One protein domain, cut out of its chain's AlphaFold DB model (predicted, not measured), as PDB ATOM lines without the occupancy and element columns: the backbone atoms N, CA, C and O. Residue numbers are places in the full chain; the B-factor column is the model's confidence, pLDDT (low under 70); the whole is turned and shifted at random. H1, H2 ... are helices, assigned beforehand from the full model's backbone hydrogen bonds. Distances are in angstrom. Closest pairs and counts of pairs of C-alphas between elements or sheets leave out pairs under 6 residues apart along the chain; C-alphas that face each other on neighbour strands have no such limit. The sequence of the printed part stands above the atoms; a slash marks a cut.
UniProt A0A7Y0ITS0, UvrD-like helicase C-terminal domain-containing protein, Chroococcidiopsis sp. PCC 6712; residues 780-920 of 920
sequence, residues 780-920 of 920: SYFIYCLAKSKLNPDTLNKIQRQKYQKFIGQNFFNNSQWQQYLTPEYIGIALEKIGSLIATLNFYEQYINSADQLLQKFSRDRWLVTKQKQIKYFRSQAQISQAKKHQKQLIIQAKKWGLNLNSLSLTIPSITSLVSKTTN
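This is residues 780 to 920 of the 920 residues of the protein "UvrD-like helicase C-terminal domain-containing protein" of Chroococcidiopsis sp. PCC 6712 (UniProt A0A7Y0ITS0). A zigzag of nearly aligned helices runs up and down: H4, H5 and H6 form a triangle at the core, with H7 beside H6 on one side and H2 beside H4 on the other. H1 crosses H4 steeply, short H3 lies between H2 and H4 along the chain, and a tail without named elements, residues 898 to 920, runs back from H7 toward the H1 end. The 141 printed residues include seven named helices, H1 to H7 in order, and no named strand: all helix. The whole is compact, with a radius of gyration of the C-alphas of 15.1 A and spans of 48 by 36 by 27 A.

H1, residues 780 to 788, begins at C-alpha 780 (9.593, -4.591, -34.476). H2, residues 798 to 813, is 20.9 A long; H3 is residues 817 to 820. H4 is residues 824 to 834 and H5 837 to 844. H6, residues 853 to 876, is 34.6 A long. H7, residues 880 to 897, is 25.7 A long and ends at C-alpha 897 (-7.539, -4.666, -59.318).

H4 is the hub. H1 touches it at a steep tilt of 60 degrees, closest C-alphas Ala 787 and Ala 830, 4.5 A. H2 touches it with residues 801 to 808 alone, Arg 801 to Ile 834 being closest at 5.9 A between C-alphas. H5 and H6 are a hairpin, closest C-alphas Tyr 844 and Ser 859, 5.2 A. H6 and H7 are another, at 17 degrees. Every O i to N i+4 pair is within hydrogen-bond range in the named helices except H3, too short for one.

The printed part has no cut and no long link between helices. Residues 910 to 920 are under 70 in pLDDT.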
ATOM      1  N   SER A 780       9.657  -5.233 -33.155       90.06
ATOM      2  CA  SER A 780       9.593  -4.591 -34.476       90.06
ATOM      3  C   SER A 780      10.963  -4.578 -35.161       90.06
ATOM      4  O   SER A 780      11.068  -4.919 -36.337       90.06
ATOM      5  N   TYR A 781      12.037  -4.295 -34.415       91.12
ATOM      6  CA  TYR A 781      13.409  -4.372 -34.925       91.12
ATOM      7  C   TYR A 781      13.823  -5.797 -35.337       91.12
ATOM      8  O   TYR A 781      14.522  -5.978 -36.336       91.12
ATOM      9  N   PHE A 782      13.365  -6.822 -34.610       94.06
ATOM     10  CA  PHE A 782      13.561  -8.218 -35.003       94.06
ATOM     11  C   PHE A 782      12.897  -8.531 -36.344       94.06
ATOM     12  O   PHE A 782      13.542  -9.116 -37.211       94.06
ATOM     13  N   ILE A 783      11.655  -8.084 -36.557       91.81
ATOM     14  CA  ILE A 783      10.966  -8.259 -37.844       91.81
ATOM     15  C   ILE A 783      11.667  -7.494 -38.964       91.81
ATOM     16  O   ILE A 783      11.875  -8.054 -40.038       91.81
ATOM     17  N   TYR A 784      12.109  -6.265 -38.703       91.06
ATOM     18  CA  TYR A 784      12.928  -5.498 -39.640       91.06
ATOM     19  C   TYR A 784      14.185  -6.273 -40.078       91.06
ATOM     20  O   TYR A 784      14.439  -6.428 -41.276       91.06
ATOM     21  N   CYS A 785      14.947  -6.822 -39.125       90.62
ATOM     22  CA  CYS A 785      16.144  -7.610 -39.425       90.62
ATOM     23  C   CYS A 785      15.807  -8.926 -40.138       90.62
ATOM     24  O   CYS A 785      16.515  -9.326 -41.060       90.62
ATOM     25  N   LEU A 786      14.713  -9.590 -39.754       92.12
ATOM     26  CA  LEU A 786      14.248 -10.833 -40.370       92.12
ATOM     27  C   LEU A 786      13.864 -10.606 -41.835       92.12
ATOM     28  O   LEU A 786      14.257 -11.384 -42.705       92.12
ATOM     29  N   ALA A 787      13.173  -9.504 -42.117       89.56
ATOM     30  CA  ALA A 787      12.783  -9.102 -43.460       89.56
ATOM     31  C   ALA A 787      14.006  -8.776 -44.341       89.56
ATOM     32  O   ALA A 787      13.993  -9.061 -45.537       89.56
ATOM     33  N   LYS A 788      15.093  -8.250 -43.756       88.81
ATOM     34  CA  LYS A 788      16.380  -8.014 -44.440       88.81
ATOM     35  C   LYS A 788      17.305  -9.236 -44.509       88.81
ATOM     36  O   LYS A 788      18.297  -9.205 -45.232       88.81
ATOM     37  N   SER A 789      17.009 -10.300 -43.769       90.25
ATOM     38  CA  SER A 789      17.873 -11.479 -43.677       90.25
ATOM     39  C   SER A 789      17.883 -12.314 -44.965       90.25
ATOM     40  O   SER A 789      17.021 -12.178 -45.840       90.25
ATOM     41  N   LYS A 790      18.823 -13.261 -45.054       88.75
ATOM     42  CA  LYS A 790      18.894 -14.244 -46.150       88.75
ATOM     43  C   LYS A 790      17.852 -15.369 -46.043       88.75
ATOM     44  O   LYS A 790      17.868 -16.268 -46.877       88.75
ATOM     45  N   LEU A 791      16.942 -15.321 -45.062       90.12
ATOM     46  CA  LEU A 791      15.930 -16.357 -44.871       90.12
ATOM     47  C   LEU A 791      15.066 -16.536 -46.126       90.12
ATOM     48  O   LEU A 791      14.580 -15.548 -46.699       90.12
ATOM     49  N   ASN A 792      14.865 -17.794 -46.517       87.00
ATOM     50  CA  ASN A 792      13.955 -18.192 -47.583       87.00
ATOM     51  C   ASN A 792      12.867 -19.155 -47.048       87.00
ATOM     52  O   ASN A 792      13.090 -19.816 -46.027       87.00
ATOM     53  N   PRO A 793      11.706 -19.255 -47.727       85.38
ATOM     54  CA  PRO A 793      10.572 -20.067 -47.268       85.38
ATOM     55  C   PRO A 793      10.899 -21.545 -47.026       85.38
ATOM     56  O   PRO A 793      10.270 -22.179 -46.174       85.38
ATOM     57  N   ASP A 794      11.881 -22.070 -47.757       84.81
ATOM     58  CA  ASP A 794      12.283 -23.477 -47.744       84.81
ATOM     59  C   ASP A 794      13.330 -23.781 -46.654       84.81
ATOM     60  O   ASP A 794      13.589 -24.942 -46.359       84.81
ATOM     61  N   THR A 795      13.899 -22.753 -46.006       87.31
ATOM     62  CA  THR A 795      14.938 -22.907 -44.968       87.31
ATOM     63  C   THR A 795      14.370 -23.427 -43.646       87.31
ATOM     64  O   THR A 795      15.052 -24.150 -42.924       87.31
ATOM     65  N   LEU A 796      13.141 -23.032 -43.290       90.06
ATOM     66  CA  LEU A 796      12.540 -23.385 -42.000       90.06
ATOM     67  C   LEU A 796      11.767 -24.701 -42.075       90.06
ATOM     68  O   LEU A 796      10.915 -24.892 -42.947       90.06
ATOM     69  N   ASN A 797      11.955 -25.555 -41.070       88.25
ATOM     70  CA  ASN A 797      11.090 -26.713 -40.868       88.25
ATOM     71  C   ASN A 797       9.688 -26.292 -40.370       88.25
ATOM     72  O   ASN A 797       9.442 -25.148 -39.972       88.25
ATOM     73  N   LYS A 798       8.737 -27.238 -40.373       86.06
ATOM     74  CA  LYS A 798       7.335 -26.981 -39.991       86.06
ATOM     75  C   LYS A 798       7.201 -26.373 -38.586       86.06
ATOM     76  O   LYS A 798       6.404 -25.456 -38.401       86.06
ATOM     77  N   ILE A 799       7.990 -26.847 -37.621       88.31
ATOM     78  CA  ILE A 799       7.944 -26.407 -36.216       88.31
ATOM     79  C   ILE A 799       8.501 -24.984 -36.075       88.31
ATOM     80  O   ILE A 799       7.870 -24.126 -35.459       88.31
ATOM     81  N   GLN A 800       9.657 -24.705 -36.676       88.38
ATOM     82  CA  GLN A 800      10.264 -23.374 -36.726       88.38
ATOM     83  C   GLN A 800       9.310 -22.362 -37.355       88.38
ATOM     84  O   GLN A 800       9.022 -21.324 -36.758       88.38
ATOM     85  N   ARG A 801       8.752 -22.695 -38.526       91.38
ATOM     86  CA  ARG A 801       7.784 -21.847 -39.230       91.38
ATOM     87  C   ARG A 801       6.580 -21.514 -38.351       91.38
ATOM     88  O   ARG A 801       6.171 -20.357 -38.297       91.38
ATOM     89  N   GLN A 802       6.046 -22.494 -37.621       89.88
ATOM     90  CA  GLN A 802       4.954 -22.274 -36.669       89.88
ATOM     91  C   GLN A 802       5.352 -21.339 -35.520       89.88
ATOM     92  O   GLN A 802       4.564 -20.464 -35.164       89.88
ATOM     93  N   LYS A 803       6.565 -21.464 -34.961       92.06
ATOM     94  CA  LYS A 803       7.063 -20.559 -33.907       92.06
ATOM     95  C   LYS A 803       7.151 -19.111 -34.396       92.06
ATOM     96  O   LYS A 803       6.646 -18.217 -33.721       92.06
ATOM     97  N   TYR A 804       7.716 -18.884 -35.583       93.25
ATOM     98  CA  TYR A 804       7.774 -17.554 -36.199       93.25
ATOM     99  C   TYR A 804       6.381 -16.990 -36.502       93.25
ATOM    100  O   TYR A 804       6.100 -15.840 -36.168       93.25
ATOM    101  N   GLN A 805       5.487 -17.797 -37.079       90.81
ATOM    102  CA  GLN A 805       4.110 -17.384 -37.356       90.81
ATOM    103  C   GLN A 805       3.366 -17.009 -36.070       90.81
ATOM    104  O   GLN A 805       2.687 -15.985 -36.033       90.81
ATOM    105  N   LYS A 806       3.514 -17.809 -35.008       90.38
ATOM    106  CA  LYS A 806       2.919 -17.532 -33.698       90.38
ATOM    107  C   LYS A 806       3.469 -16.233 -33.110       90.38
ATOM    108  O   LYS A 806       2.684 -15.408 -32.655       90.38
ATOM    109  N   PHE A 807       4.785 -16.025 -33.171       92.06
ATOM    110  CA  PHE A 807       5.419 -14.792 -32.706       92.06
ATOM    111  C   PHE A 807       4.894 -13.559 -33.454       92.06
ATOM    112  O   PHE A 807       4.515 -12.583 -32.809       92.06
ATOM    113  N   ILE A 808       4.817 -13.601 -34.789       90.06
ATOM    114  CA  ILE A 808       4.292 -12.477 -35.579       90.06
ATOM    115  C   ILE A 808       2.809 -12.245 -35.260       90.06
ATOM    116  O   ILE A 808       2.414 -11.127 -34.939       90.06
ATOM    117  N   GLY A 809       1.994 -13.302 -35.266       87.31
ATOM    118  CA  GLY A 809       0.558 -13.186 -35.024       87.31
ATOM    119  C   GLY A 809       0.224 -12.600 -33.649       87.31
ATOM    120  O   GLY A 809      -0.551 -11.654 -33.560       87.31
ATOM    121  N   GLN A 810       0.857 -13.103 -32.584       87.00
ATOM    122  CA  GLN A 810       0.586 -12.656 -31.211       87.00
ATOM    123  C   GLN A 810       1.000 -11.204 -30.950       87.00
ATOM    124  O   GLN A 810       0.370 -10.534 -30.138       87.00
ATOM    125  N   ASN A 811       2.058 -10.723 -31.606       85.19
ATOM    126  CA  ASN A 811       2.624  -9.407 -31.310       85.19
ATOM    127  C   ASN A 811       2.164  -8.302 -32.272       85.19
ATOM    128  O   ASN A 811       2.215  -7.137 -31.885       85.19
ATOM    129  N   PHE A 812       1.723  -8.641 -33.490       85.69
ATOM    130  CA  PHE A 812       1.458  -7.650 -34.540       85.69
ATOM    131  C   PHE A 812       0.034  -7.678 -35.115       85.69
ATOM    132  O   PHE A 812      -0.424  -6.650 -35.599       85.69
ATOM    133  N   PHE A 813      -0.711  -8.791 -35.062       81.31
ATOM    134  CA  PHE A 813      -2.061  -8.824 -35.660       81.31
ATOM    135  C   PHE A 813      -3.154  -8.235 -34.756       81.31
ATOM    136  O   PHE A 813      -4.166  -7.771 -35.269       81.31
ATOM    137  N   ASN A 814      -2.931  -8.191 -33.437       70.44
ATOM    138  CA  ASN A 814      -3.919  -7.718 -32.455       70.44
ATOM    139  C   ASN A 814      -3.562  -6.363 -31.811       70.44
ATOM    140  O   ASN A 814      -4.259  -5.908 -30.910       70.44
ATOM    141  N   ASN A 815      -2.465  -5.726 -32.224       71.44
ATOM    142  CA  ASN A 815      -1.987  -4.460 -31.666       71.44
ATOM    143  C   ASN A 815      -1.626  -3.534 -32.831       71.44
ATOM    144  O   ASN A 815      -0.826  -3.938 -33.657       71.44
ATOM    145  N   SER A 816      -2.184  -2.326 -32.932       76.19
ATOM    146  CA  SER A 816      -1.863  -1.373 -34.012       76.19
ATOM    147  C   SER A 816      -0.650  -0.478 -33.710       76.19
ATOM    148  O   SER A 816      -0.131   0.178 -34.610       76.19
ATOM    149  N   GLN A 817      -0.136  -0.479 -32.473       80.94
ATOM    150  CA  GLN A 817       0.952   0.405 -32.031       80.94
ATOM    151  C   GLN A 817       2.305   0.118 -32.705       80.94
ATOM    152  O   GLN A 817       3.183   0.977 -32.702       80.94
ATOM    153  N   TRP A 818       2.506  -1.056 -33.318       83.50
ATOM    154  CA  TRP A 818       3.770  -1.369 -34.005       83.50
ATOM    155  C   TRP A 818       4.003  -0.500 -35.241       83.50
ATOM    156  O   TRP A 818       5.152  -0.339 -35.649       83.50
ATOM    157  N   GLN A 819       2.942   0.089 -35.806       83.31
ATOM    158  CA  GLN A 819       3.015   0.978 -36.971       83.31
ATOM    159  C   GLN A 819       3.850   2.240 -36.693       83.31
ATOM    160  O   GLN A 819       4.316   2.889 -37.623       83.31
ATOM    161  N   GLN A 820       4.100   2.557 -35.415       82.62
ATOM    162  CA  GLN A 820       5.021   3.617 -34.991       82.62
ATOM    163  C   GLN A 820       6.502   3.257 -35.204       82.62
ATOM    164  O   GLN A 820       7.344   4.149 -35.273       82.62
ATOM    165  N   TYR A 821       6.836   1.965 -35.290       83.44
ATOM    166  CA  TYR A 821       8.217   1.468 -35.355       83.44
ATOM    167  C   TYR A 821       8.560   0.765 -36.670       83.44
ATOM    168  O   TYR A 821       9.740   0.592 -36.978       83.44
ATOM    169  N   LEU A 822       7.556   0.294 -37.414       86.06
ATOM    170  CA  LEU A 822       7.747  -0.533 -38.600       86.06
ATOM    171  C   LEU A 822       6.616  -0.317 -39.604       86.06
ATOM    172  O   LEU A 822       5.455  -0.216 -39.215       86.06
ATOM    173  N   THR A 823       6.941  -0.308 -40.896       87.00
ATOM    174  CA  THR A 823       5.921  -0.222 -41.946       87.00
ATOM    175  C   THR A 823       5.333  -1.608 -42.264       87.00
ATOM    176  O   THR A 823       6.022  -2.626 -42.094       87.00
ATOM    177  N   PRO A 824       4.066  -1.698 -42.715       86.88
ATOM    178  CA  PRO A 824       3.410  -2.982 -42.978       86.88
ATOM    179  C   PRO A 824       4.157  -3.868 -43.990       86.88
ATOM    180  O   PRO A 824       4.123  -5.095 -43.887       86.88
ATOM    181  N   GLU A 825       4.899  -3.271 -44.925       88.69
ATOM    182  CA  GLU A 825       5.692  -3.973 -45.935       88.69
ATOM    183  C   GLU A 825       6.711  -4.932 -45.310       88.69
ATOM    184  O   GLU A 825       6.856  -6.061 -45.780       88.69
ATOM    185  N   TYR A 826       7.374  -4.537 -44.218       89.81
ATOM    186  CA  TYR A 826       8.358  -5.382 -43.532       89.81
ATOM    187  C   TYR A 826       7.727  -6.624 -42.902       89.81
ATOM    188  O   TYR A 826       8.326  -7.700 -42.942       89.81
ATOM    189  N   ILE A 827       6.522  -6.498 -42.338       89.06
ATOM    190  CA  ILE A 827       5.794  -7.634 -41.757       89.06
ATOM    191  C   ILE A 827       5.359  -8.587 -42.867       89.06
ATOM    192  O   ILE A 827       5.567  -9.794 -42.749       89.06
ATOM    193  N   GLY A 828       4.829  -8.047 -43.967       88.88
ATOM    194  CA  GLY A 828       4.469  -8.839 -45.140       88.88
ATOM    195  C   GLY A 828       5.665  -9.610 -45.706       88.88
ATOM    196  O   GLY A 828       5.594 -10.824 -45.885       88.88
ATOM    197  N   ILE A 829       6.808  -8.937 -45.891       90.69
ATOM    198  CA  ILE A 829       8.050  -9.563 -46.373       90.69
ATOM    199  C   ILE A 829       8.559 -10.622 -45.387       90.69
ATOM    200  O   ILE A 829       8.988 -11.695 -45.811       90.69
ATOM    201  N   ALA A 830       8.506 -10.365 -44.079       91.12
ATOM    202  CA  ALA A 830       8.887 -11.349 -43.071       91.12
ATOM    203  C   ALA A 830       7.977 -12.592 -43.100       91.12
ATOM    204  O   ALA A 830       8.484 -13.712 -43.051       91.12
ATOM    205  N   LEU A 831       6.656 -12.411 -43.235       91.31
ATOM    206  CA  LEU A 831       5.674 -13.497 -43.372       91.31
ATOM    207  C   LEU A 831       5.914 -14.331 -44.639       91.31
ATOM    208  O   LEU A 831       5.880 -15.567 -44.591       91.31
ATOM    209  N   GLU A 832       6.249 -13.664 -45.745       90.94
ATOM    210  CA  GLU A 832       6.677 -14.330 -46.969       90.94
ATOM    211  C   GLU A 832       7.968 -15.125 -46.765       90.94
ATOM    212  O   GLU A 832       8.025 -16.280 -47.181       90.94
ATOM    213  N   LYS A 833       8.985 -14.557 -46.099       90.62
ATOM    214  CA  LYS A 833      10.283 -15.216 -45.858       90.62
ATOM    215  C   LYS A 833      10.184 -16.453 -44.977       90.62
ATOM    216  O   LYS A 833      10.912 -17.406 -45.222       90.62
ATOM    217  N   ILE A 834       9.281 -16.474 -43.995       92.56
ATOM    218  CA  ILE A 834       9.048 -17.681 -43.184       92.56
ATOM    219  C   ILE A 834       8.210 -18.734 -43.933       92.56
ATOM    220  O   ILE A 834       8.135 -19.883 -43.497       92.56
ATOM    221  N   GLY A 835       7.569 -18.367 -45.050       88.88
ATOM    222  CA  GLY A 835       6.763 -19.269 -45.875       88.88
ATOM    223  C   GLY A 835       5.356 -19.550 -45.337       88.88
ATOM    224  O   GLY A 835       4.767 -20.577 -45.677       88.88
ATOM    225  N   SER A 836       4.794 -18.681 -44.487       89.31
ATOM    226  CA  SER A 836       3.436 -18.865 -43.949       89.31
ATOM    227  C   SER A 836       2.382 -18.277 -44.889       89.31
ATOM    228  O   SER A 836       1.914 -17.155 -44.710       89.31
ATOM    229  N   LEU A 837       2.004 -19.039 -45.920       88.69
ATOM    230  CA  LEU A 837       1.146 -18.557 -47.014       88.69
ATOM    231  C   LEU A 837      -0.206 -18.000 -46.537       88.69
ATOM    232  O   LEU A 837      -0.616 -16.934 -46.982       88.69
ATOM    233  N   ILE A 838      -0.887 -18.690 -45.618       88.19
ATOM    234  CA  ILE A 838      -2.214 -18.273 -45.131       88.19
ATOM    235  C   ILE A 838      -2.110 -16.990 -44.299       88.19
ATOM    236  O   ILE A 838      -2.840 -16.039 -44.554       88.19
ATOM    237  N   ALA A 839      -1.175 -16.934 -43.344       87.19
ATOM    238  CA  ALA A 839      -0.992 -15.744 -42.514       87.19
ATOM    239  C   ALA A 839      -0.554 -14.530 -43.347       87.19
ATOM    240  O   ALA A 839      -1.010 -13.421 -43.095       87.19
ATOM    241  N   THR A 840       0.281 -14.753 -44.366       90.75
ATOM    242  CA  THR A 840       0.711 -13.716 -45.313       90.75
ATOM    243  C   THR A 840      -0.476 -13.135 -46.088       90.75
ATOM    244  O   THR A 840      -0.622 -11.919 -46.162       90.75
ATOM    245  N   LEU A 841      -1.345 -13.989 -46.646       89.94
ATOM    246  CA  LEU A 841      -2.534 -13.548 -47.387       89.94
ATOM    247  C   LEU A 841      -3.486 -12.746 -46.502       89.94
ATOM    248  O   LEU A 841      -3.857 -11.635 -46.870       89.94
ATOM    249  N   ASN A 842      -3.813 -13.277 -45.321       89.38
ATOM    250  CA  ASN A 842      -4.703 -12.612 -44.370       89.38
ATOM    251  C   ASN A 842      -4.149 -11.253 -43.920       89.38
ATOM    252  O   ASN A 842      -4.912 -10.323 -43.679       89.38
ATOM    253  N   PHE A 843      -2.825 -11.128 -43.795       90.25
ATOM    254  CA  PHE A 843      -2.191  -9.861 -43.448       90.25
ATOM    255  C   PHE A 843      -2.325  -8.832 -44.579       90.25
ATOM    256  O   PHE A 843      -2.775  -7.716 -44.338       90.25
ATOM    257  N   TYR A 844      -2.007  -9.202 -45.825       90.94
ATOM    258  CA  TYR A 844      -2.132  -8.279 -46.958       90.94
ATOM    259  C   TYR A 844      -3.580  -7.851 -47.235       90.94
ATOM    260  O   TYR A 844      -3.798  -6.712 -47.649       90.94
ATOM    261  N   GLU A 845      -4.573  -8.705 -46.962       89.62
ATOM    262  CA  GLU A 845      -6.008  -8.378 -47.087       89.62
ATOM    263  C   GLU A 845      -6.441  -7.172 -46.246       89.62
ATOM    264  O   GLU A 845      -7.424  -6.516 -46.582       89.62
ATOM    265  N   GLN A 846      -5.695  -6.818 -45.201       87.94
ATOM    266  CA  GLN A 846      -5.978  -5.627 -44.397       87.94
ATOM    267  C   GLN A 846      -5.611  -4.323 -45.127       87.94
ATOM    268  O   GLN A 846      -6.151  -3.266 -44.815       87.94
ATOM    269  N   TYR A 847      -4.724  -4.391 -46.127       88.69
ATOM    270  CA  TYR A 847      -4.120  -3.222 -46.777       88.69
ATOM    271  C   TYR A 847      -4.443  -3.101 -48.273       88.69
ATOM    272  O   TYR A 847      -4.117  -2.090 -48.894       88.69
ATOM    273  N   ILE A 848      -5.151  -4.070 -48.868       86.19
ATOM    274  CA  ILE A 848      -5.578  -4.027 -50.284       86.19
ATOM    275  C   ILE A 848      -6.506  -2.850 -50.627       86.19
ATOM    276  O   ILE A 848      -6.681  -2.553 -51.808       86.19
ATOM    277  N   ASN A 849      -7.093  -2.181 -49.634       86.00
ATOM    278  CA  ASN A 849      -7.894  -0.963 -49.799       86.00
ATOM    279  C   ASN A 849      -7.320   0.216 -48.990       86.00
ATOM    280  O   ASN A 849      -8.055   1.136 -48.649       86.00
ATOM    281  N   SER A 850      -6.021   0.185 -48.661       84.81
ATOM    282  CA  SER A 850      -5.352   1.262 -47.917       84.81
ATOM    283  C   SER A 850      -5.475   2.609 -48.641       84.81
ATOM    284  O   SER A 850      -5.443   2.645 -49.873       84.81
ATOM    285  N   ALA A 851      -5.585   3.704 -47.885       82.06
ATOM    286  CA  ALA A 851      -5.552   5.067 -48.423       82.06
ATOM    287  C   ALA A 851      -4.159   5.450 -48.963       82.06
ATOM    288  O   ALA A 851      -4.050   6.282 -49.861       82.06
ATOM    289  N   ASP A 852      -3.099   4.812 -48.455       85.38
ATOM    290  CA  ASP A 852      -1.751   4.923 -49.013       85.38
ATOM    291  C   ASP A 852      -1.667   4.105 -50.309       85.38
ATOM    292  O   ASP A 852      -1.684   2.870 -50.287       85.38
ATOM    293  N   GLN A 853      -1.581   4.805 -51.443       83.75
ATOM    294  CA  GLN A 853      -1.557   4.196 -52.772       83.75
ATOM    295  C   GLN A 853      -0.346   3.275 -52.991       83.75
ATOM    296  O   GLN A 853      -0.475   2.269 -53.692       83.75
ATOM    297  N   LEU A 854       0.811   3.571 -52.384       84.94
ATOM    298  CA  LEU A 854       2.012   2.741 -52.514       84.94
ATOM    299  C   LEU A 854       1.848   1.436 -51.737       84.94
ATOM    300  O   LEU A 854       2.058   0.359 -52.299       84.94
ATOM    301  N   LEU A 855       1.392   1.519 -50.486       85.50
ATOM    302  CA  LEU A 855       1.119   0.343 -49.659       85.50
ATOM    303  C   LEU A 855      -0.034  -0.500 -50.225       85.50
ATOM    304  O   LEU A 855       0.021  -1.733 -50.193       85.50
ATOM    305  N   GLN A 856      -1.070   0.148 -50.768       88.00
ATOM    306  CA  GLN A 856      -2.193  -0.520 -51.421       88.00
ATOM    307  C   GLN A 856      -1.711  -1.328 -52.629       88.00
ATOM    308  O   GLN A 856      -2.034  -2.513 -52.752       88.00
ATOM    309  N   LYS A 857      -0.905  -0.706 -53.500       86.81
ATOM    310  CA  LYS A 857      -0.320  -1.368 -54.669       86.81
ATOM    311  C   LYS A 857       0.590  -2.521 -54.248       86.81
ATOM    312  O   LYS A 857       0.384  -3.644 -54.699       86.81
ATOM    313  N   PHE A 858       1.514  -2.275 -53.317       88.12
ATOM    314  CA  PHE A 858       2.406  -3.299 -52.776       88.12
ATOM    315  C   PHE A 858       1.624  -4.499 -52.224       88.12
ATOM    316  O   PHE A 858       1.903  -5.642 -52.579       88.12
ATOM    317  N   SER A 859       0.601  -4.258 -51.404       88.12
ATOM    318  CA  SER A 859      -0.192  -5.322 -50.778       88.12
ATOM    319  C   SER A 859      -1.009  -6.119 -51.794       88.12
ATOM    320  O   SER A 859      -1.072  -7.341 -51.684       88.12
ATOM    321  N   ARG A 860      -1.592  -5.470 -52.813       89.50
ATOM    322  CA  ARG A 860      -2.300  -6.160 -53.910       89.50
ATOM    323  C   ARG A 860      -1.349  -7.034 -54.729       89.50
ATOM    324  O   ARG A 860      -1.642  -8.214 -54.933       89.50
ATOM    325  N   ASP A 861      -0.196  -6.494 -55.120       88.50
ATOM    326  CA  ASP A 861       0.836  -7.216 -55.871       88.50
ATOM    327  C   ASP A 861       1.325  -8.443 -55.084       88.50
ATOM    328  O   ASP A 861       1.331  -9.571 -55.592       88.50
ATOM    329  N   ARG A 862       1.684  -8.254 -53.806       90.44
ATOM    330  CA  ARG A 862       2.184  -9.338 -52.949       90.44
ATOM    331  C   ARG A 862       1.101 -10.342 -52.555       90.44
ATOM    332  O   ARG A 862       1.413 -11.532 -52.445       90.44
ATOM    333  N   TRP A 863      -0.163  -9.932 -52.419       91.44
ATOM    334  CA  TRP A 863      -1.279 -10.859 -52.205       91.44
ATOM    335  C   TRP A 863      -1.448 -11.795 -53.405       91.44
ATOM    336  O   TRP A 863      -1.499 -13.012 -53.218       91.44
ATOM    337  N   LEU A 864      -1.443 -11.263 -54.637       89.19
ATOM    338  CA  LEU A 864      -1.538 -12.075 -55.858       89.19
ATOM    339  C   LEU A 864      -0.365 -13.062 -55.970       89.19
ATOM    340  O   LEU A 864      -0.590 -14.253 -56.203       89.19
ATOM    341  N   VAL A 865       0.869 -12.608 -55.717       89.25
ATOM    342  CA  VAL A 865       2.069 -13.469 -55.717       89.25
ATOM    343  C   VAL A 865       1.982 -14.559 -54.645       89.25
ATOM    344  O   VAL A 865       2.243 -15.735 -54.911       89.25
ATOM    345  N   THR A 866       1.568 -14.217 -53.425       89.38
ATOM    346  CA  THR A 866       1.404 -15.197 -52.340       89.38
ATOM    347  C   THR A 866       0.303 -16.208 -52.668       89.38
ATOM    348  O   THR A 866       0.438 -17.398 -52.380       89.38
ATOM    349  N   LYS A 867      -0.767 -15.777 -53.346       89.19
ATOM    350  CA  LYS A 867      -1.864 -16.645 -53.782       89.19
ATOM    351  C   LYS A 867      -1.422 -17.591 -54.905       89.19
ATOM    352  O   LYS A 867      -1.775 -18.770 -54.870       89.19
ATOM    353  N   GLN A 868      -0.570 -17.137 -55.831       88.31
ATOM    354  CA  GLN A 868       0.114 -18.004 -56.804       88.31
ATOM    355  C   GLN A 868       0.987 -19.060 -56.103       88.31
ATOM    356  O   GLN A 868       0.914 -20.243 -56.445       88.31
ATOM    357  N   LYS A 869       1.753 -18.668 -55.072       88.00
ATOM    358  CA  LYS A 869       2.542 -19.602 -54.245       88.00
ATOM    359  C   LYS A 869       1.647 -20.615 -53.510       88.00
ATOM    360  O   LYS A 869       1.968 -21.801 -53.500       88.00
ATOM    361  N   GLN A 870       0.496 -20.194 -52.973       88.81
ATOM    362  CA  GLN A 870      -0.500 -21.078 -52.339       88.81
ATOM    363  C   GLN A 870      -1.068 -22.113 -53.323       88.81
ATOM    364  O   GLN A 870      -1.186 -23.289 -52.984       88.81
ATOM    365  N   ILE A 871      -1.367 -21.707 -54.559       87.44
ATOM    366  CA  ILE A 871      -1.814 -22.627 -55.616       87.44
ATOM    367  C   ILE A 871      -0.708 -23.630 -55.958       87.44
ATOM    368  O   ILE A 871      -0.984 -24.825 -56.065       87.44
ATOM    369  N   LYS A 872       0.544 -23.168 -56.101       86.94
ATOM    370  CA  LYS A 872       1.697 -24.042 -56.363       86.94
ATOM    371  C   LYS A 872       1.888 -25.071 -55.241       86.94
ATOM    372  O   LYS A 872       2.104 -26.237 -55.545       86.94
ATOM    373  N   TYR A 873       1.723 -24.663 -53.982       86.00
ATOM    374  CA  TYR A 873       1.763 -25.554 -52.819       86.00
ATOM    375  C   TYR A 873       0.651 -26.617 -52.844       86.00
ATOM    376  O   TYR A 873       0.922 -27.802 -52.689       86.00
ATOM    377  N   PHE A 874      -0.606 -26.240 -53.097       87.44
ATOM    378  CA  PHE A 874      -1.688 -27.230 -53.183       87.44
ATOM    379  C   PHE A 874      -1.515 -28.194 -54.359       87.44
ATOM    380  O   PHE A 874      -1.844 -29.371 -54.236       87.44
ATOM    381  N   ARG A 875      -0.953 -27.724 -55.481       86.69
ATOM    382  CA  ARG A 875      -0.587 -28.594 -56.607       86.69
ATOM    383  C   ARG A 875       0.526 -29.572 -56.234       86.69
ATOM    384  O   ARG A 875       0.403 -30.742 -56.574       86.69
ATOM    385  N   SER A 876       1.564 -29.129 -55.520       84.25
ATOM    386  CA  SER A 876       2.643 -30.027 -55.083       84.25
ATOM    387  C   SER A 876       2.196 -31.038 -54.022       84.25
ATOM    388  O   SER A 876       2.783 -32.107 -53.931       84.25
ATOM    389  N   GLN A 877       1.131 -30.747 -53.268       84.50
ATOM    390  CA  GLN A 877       0.479 -31.672 -52.327       84.50
ATOM    391  C   GLN A 877      -0.660 -32.503 -52.965       84.50
ATOM    392  O   GLN A 877      -1.463 -33.089 -52.246       84.50
ATOM    393  N   ALA A 878      -0.783 -32.514 -54.300       84.12
ATOM    394  CA  ALA A 878      -1.836 -33.205 -55.062       84.12
ATOM    395  C   ALA A 878      -3.298 -32.802 -54.728       84.12
ATOM    396  O   ALA A 878      -4.252 -33.466 -55.130       84.12
ATOM    397  N   GLN A 879      -3.520 -31.658 -54.074       86.25
ATOM    398  CA  GLN A 879      -4.848 -31.125 -53.732       86.25
ATOM    399  C   GLN A 879      -5.424 -30.266 -54.875       86.25
ATOM    400  O   GLN A 879      -5.613 -29.050 -54.763       86.25
ATOM    401  N   ILE A 880      -5.703 -30.906 -56.017       82.69
ATOM    402  CA  ILE A 880      -6.061 -30.240 -57.286       82.69
ATOM    403  C   ILE A 880      -7.366 -29.424 -57.183       82.69
ATOM    404  O   ILE A 880      -7.471 -28.345 -57.776       82.69
ATOM    405  N   SER A 881      -8.355 -29.895 -56.419       82.31
ATOM    406  CA  SER A 881      -9.637 -29.198 -56.225       82.31
ATOM    407  C   SER A 881      -9.460 -27.849 -55.514       82.31
ATOM    408  O   SER A 881      -9.976 -26.828 -55.979       82.31
ATOM    409  N   GLN A 882      -8.657 -27.813 -54.444       81.31
ATOM    410  CA  GLN A 882      -8.326 -26.582 -53.721       81.31
ATOM    411  C   GLN A 882      -7.477 -25.634 -54.576       81.31
ATOM    412  O   GLN A 882      -7.748 -24.431 -54.616       81.31
ATOM    413  N   ALA A 883      -6.516 -26.169 -55.339       82.38
ATOM    414  CA  ALA A 883      -5.722 -25.381 -56.280       82.38
ATOM    415  C   ALA A 883      -6.599 -24.687 -57.341       82.38
ATOM    416  O   ALA A 883      -6.447 -23.485 -57.561       82.38
ATOM    417  N   LYS A 884      -7.563 -25.398 -57.952       83.81
ATOM    418  CA  LYS A 884      -8.523 -24.814 -58.912       83.81
ATOM    419  C   LYS A 884      -9.409 -23.743 -58.264       83.81
ATOM    420  O   LYS A 884      -9.633 -22.695 -58.871       83.81
ATOM    421  N   LYS A 885      -9.883 -23.965 -57.030       87.06
ATOM    422  CA  LYS A 885     -10.688 -22.986 -56.271       87.06
ATOM    423  C   LYS A 885      -9.920 -21.681 -56.044       87.06
ATOM    424  O   LYS A 885     -10.425 -20.606 -56.367       87.06
ATOM    425  N   HIS A 886      -8.688 -21.763 -55.546       86.75
ATOM    426  CA  HIS A 886      -7.857 -20.580 -55.326       86.75
ATOM    427  C   HIS A 886      -7.390 -19.928 -56.633       86.75
ATOM    428  O   HIS A 886      -7.265 -18.708 -56.679       86.75
ATOM    429  N   GLN A 887      -7.215 -20.696 -57.713       86.31
ATOM    430  CA  GLN A 887      -6.904 -20.153 -59.037       86.31
ATOM    431  C   GLN A 887      -8.053 -19.309 -59.604       86.31
ATOM    432  O   GLN A 887      -7.802 -18.232 -60.140       86.31
ATOM    433  N   LYS A 888      -9.313 -19.732 -59.418       85.38
ATOM    434  CA  LYS A 888     -10.479 -18.894 -59.750       85.38
ATOM    435  C   LYS A 888     -10.486 -17.593 -58.934       85.38
ATOM    436  O   LYS A 888     -10.658 -16.523 -59.509       85.38
ATOM    437  N   GLN A 889     -10.235 -17.670 -57.623       84.25
ATOM    438  CA  GLN A 889     -10.160 -16.488 -56.749       84.25
ATOM    439  C   GLN A 889      -9.041 -15.515 -57.159       84.25
ATOM    440  O   GLN A 889      -9.265 -14.308 -57.168       84.25
ATOM    441  N   LEU A 890      -7.864 -16.032 -57.531       87.62
ATOM    442  CA  LEU A 890      -6.736 -15.232 -58.016       87.62
ATOM    443  C   LEU A 890      -7.115 -14.434 -59.273       87.62
ATOM    444  O   LEU A 890      -6.881 -13.230 -59.316       87.62
ATOM    445  N   ILE A 891      -7.716 -15.086 -60.276       85.56
ATOM    446  CA  ILE A 891      -8.093 -14.442 -61.548       85.56
ATOM    447  C   ILE A 891      -9.150 -13.354 -61.323       85.56
ATOM    448  O   ILE A 891      -9.053 -12.277 -61.910       85.56
ATOM    449  N   ILE A 892     -10.138 -13.618 -60.461       86.56
ATOM    450  CA  ILE A 892     -11.186 -12.646 -60.120       86.56
ATOM    451  C   ILE A 892     -10.574 -11.400 -59.469       86.56
ATOM    452  O   ILE A 892     -10.862 -10.287 -59.904       86.56
ATOM    453  N   GLN A 893      -9.706 -11.571 -58.466       84.75
ATOM    454  CA  GLN A 893      -9.088 -10.435 -57.773       84.75
ATOM    455  C   GLN A 893      -8.097  -9.672 -58.665       84.75
ATOM    456  O   GLN A 893      -8.099  -8.445 -58.655       84.75
ATOM    457  N   ALA A 894      -7.317 -10.367 -59.502       84.25
ATOM    458  CA  ALA A 894      -6.413  -9.728 -60.460       84.25
ATOM    459  C   ALA A 894      -7.164  -8.838 -61.464       84.25
ATOM    460  O   ALA A 894      -6.773  -7.693 -61.679       84.25
ATOM    461  N   LYS A 895      -8.292  -9.328 -62.012       84.75
ATOM    462  CA  LYS A 895      -9.182  -8.524 -62.867       84.75
ATOM    463  C   LYS A 895      -9.777  -7.337 -62.111       84.75
ATOM    464  O   LYS A 895      -9.768  -6.232 -62.638       84.75
ATOM    465  N   LYS A 896     -10.253  -7.551 -60.876       85.81
ATOM    466  CA  LYS A 896     -10.840  -6.494 -60.034       85.81
ATOM    467  C   LYS A 896      -9.859  -5.352 -59.755       85.81
ATOM    468  O   LYS A 896     -10.275  -4.203 -59.671       85.81
ATOM    469  N   TRP A 897      -8.576  -5.660 -59.597       87.31
ATOM    470  CA  TRP A 897      -7.539  -4.666 -59.318       87.31
ATOM    471  C   TRP A 897      -6.812  -4.151 -60.566       87.31
ATOM    472  O   TRP A 897      -5.942  -3.297 -60.428       87.31
ATOM    473  N   GLY A 898      -7.149  -4.645 -61.763       80.94
ATOM    474  CA  GLY A 898      -6.511  -4.233 -63.017       80.94
ATOM    475  C   GLY A 898      -5.035  -4.635 -63.137       80.94
ATOM    476  O   GLY A 898      -4.277  -3.967 -63.833       80.94
ATOM    477  N   LEU A 899      -4.605  -5.701 -62.451       83.19
ATOM    478  CA  LEU A 899      -3.202  -6.129 -62.395       83.19
ATOM    479  C   LEU A 899      -2.937  -7.327 -63.316       83.19
ATOM    480  O   LEU A 899      -3.686  -8.308 -63.323       83.19
ATOM    481  N   ASN A 900      -1.830  -7.275 -64.063       80.19
ATOM    482  CA  ASN A 900      -1.392  -8.376 -64.917       80.19
ATOM    483  C   ASN A 900      -0.585  -9.405 -64.105       80.19
ATOM    484  O   ASN A 900       0.469  -9.103 -63.552       80.19
ATOM    485  N   LEU A 901      -1.066 -10.650 -64.062       77.50
ATOM    486  CA  LEU A 901      -0.430 -11.739 -63.313       77.50
ATOM    487  C   LEU A 901       0.964 -12.122 -63.840       77.50
ATOM    488  O   LEU A 901       1.756 -12.659 -63.068       77.50
ATOM    489  N   ASN A 902       1.261 -11.856 -65.116       75.50
ATOM    490  CA  ASN A 902       2.532 -12.220 -65.751       75.50
ATOM    491  C   ASN A 902       3.635 -11.172 -65.531       75.50
ATOM    492  O   ASN A 902       4.807 -11.489 -65.704       75.50
ATOM    493  N   SER A 903       3.285  -9.940 -65.141       76.44
ATOM    494  CA  SER A 903       4.257  -8.870 -64.860       76.44
ATOM    495  C   SER A 903       4.729  -8.840 -63.401       76.44
ATOM    496  O   SER A 903       5.559  -8.010 -63.041       76.44
ATOM    497  N   LEU A 904       4.190  -9.708 -62.538       79.62
ATOM    498  CA  LEU A 904       4.522  -9.752 -61.114       79.62
ATOM    499  C   LEU A 904       5.728 -10.662 -60.853       79.62
ATOM    500  O   LEU A 904       5.740 -11.830 -61.239       79.62
ATOM    501  N   SER A 905       6.724 -10.154 -60.124       79.00
ATOM    502  CA  SER A 905       7.871 -10.966 -59.710       79.00
ATOM    503  C   SER A 905       7.510 -11.936 -58.577       79.00
ATOM    504  O   SER A 905       7.060 -11.530 -57.500       79.00
ATOM    505  N   LEU A 906       7.799 -13.225 -58.789       77.69
ATOM    506  CA  LEU A 906       7.634 -14.283 -57.785       77.69
ATOM    507  C   LEU A 906       8.675 -14.219 -56.654       77.69
ATOM    508  O   LEU A 906       8.462 -14.809 -55.585       77.69
ATOM    509  N   THR A 907       9.790 -13.513 -56.864       80.69
ATOM    510  CA  THR A 907      10.827 -13.350 -55.842       80.69
ATOM    511  C   THR A 907      10.317 -12.483 -54.691       80.69
ATOM    512  O   THR A 907       9.377 -11.695 -54.824       80.69
ATOM    513  N   ILE A 908      10.876 -12.698 -53.500       82.19
ATOM    514  CA  ILE A 908      10.587 -11.844 -52.346       82.19
ATOM    515  C   ILE A 908      11.374 -10.535 -52.544       82.19
ATOM    516  O   ILE A 908      12.576 -10.623 -52.800       82.19
ATOM    517  N   PRO A 909      10.745  -9.349 -52.444       78.06
ATOM    518  CA  PRO A 909      11.417  -8.074 -52.682       78.06
ATOM    519  C   PRO A 909      12.599  -7.853 -51.732       78.06
ATOM    520  O   PRO A 909      12.497  -8.119 -50.532       78.06
ATOM    521  N   SER A 910      13.709  -7.321 -52.251       68.50
ATOM    522  CA  SER A 910      14.786  -6.776 -51.422       68.50
ATOM    523  C   SER A 910      14.411  -5.369 -50.962       68.50
ATOM    524  O   SER A 910      14.115  -4.499 -51.771       68.50
ATOM    525  N   ILE A 911      14.462  -5.131 -49.657       69.12
ATOM    526  CA  ILE A 911      13.975  -3.898 -49.013       69.12
ATOM    527  C   ILE A 911      14.760  -2.631 -49.412       69.12
ATOM    528  O   ILE A 911      14.305  -1.521 -49.166       69.12
ATOM    529  N   THR A 912      15.912  -2.758 -50.072       54.94
ATOM    530  CA  THR A 912      16.702  -1.623 -50.585       54.94
ATOM    531  C   THR A 912      15.976  -0.760 -51.625       54.94
ATOM    532  O   THR A 912      16.432   0.349 -51.878       54.94
ATOM    533  N   SER A 913      14.853  -1.211 -52.195       47.22
ATOM    534  CA  SER A 913      14.101  -0.491 -53.235       47.22
ATOM    535  C   SER A 913      12.775   0.142 -52.772       47.22
ATOM    536  O   SER A 913      11.952   0.492 -53.613       47.22
ATOM    537  N   LEU A 914      12.530   0.279 -51.463       51.97
ATOM    538  CA  LEU A 914      11.343   0.953 -50.910       51.97
ATOM    539  C   LEU A 914      11.799   2.141 -50.045       51.97
ATOM    540  O   LEU A 914      12.553   1.972 -49.089       51.97
ATOM    541  N   VAL A 915      11.411   3.352 -50.446       39.31
ATOM    542  CA  VAL A 915      11.970   4.626 -49.969       39.31
ATOM    543  C   VAL A 915      11.676   4.919 -48.487       39.31
ATOM    544  O   VAL A 915      10.612   4.628 -47.950       39.31
ATOM    545  N   SER A 916      12.698   5.528 -47.880       41.97
ATOM    546  CA  SER A 916      12.883   6.156 -46.566       41.97
ATOM    547  C   SER A 916      11.659   6.503 -45.700       41.97
ATOM    548  O   SER A 916      11.046   7.557 -45.858       41.97
ATOM    549  N   LYS A 917      11.478   5.732 -44.625       39.03
ATOM    550  CA  LYS A 917      11.176   6.238 -43.273       39.03
ATOM    551  C   LYS A 917      11.789   5.274 -42.257       39.03
ATOM    552  O   LYS A 917      11.112   4.352 -41.845       39.03
ATOM    553  N   THR A 918      13.065   5.455 -41.909       36.00
ATOM    554  CA  THR A 918      13.676   5.017 -40.631       36.00
ATOM    555  C   THR A 918      15.157   5.410 -40.627       36.00
ATOM    556  O   THR A 918      16.033   4.586 -40.893       36.00
ATOM    557  N   THR A 919      15.441   6.673 -40.332       31.14
ATOM    558  CA  THR A 919      16.718   7.091 -39.734       31.14
ATOM    559  C   THR A 919      16.385   7.942 -38.519       31.14
ATOM    560  O   THR A 919      16.249   9.156 -38.629       31.14
ATOM    561  N   ASN A 920      16.113   7.245 -37.412       29.12
ATOM    562  CA  ASN A 920      16.511   7.567 -36.039       29.12
ATOM    563  C   ASN A 920      16.282   6.330 -35.161       29.12
ATOM    564  O   ASN A 920      15.154   5.788 -35.185       29.12
TER     565      ASN A 920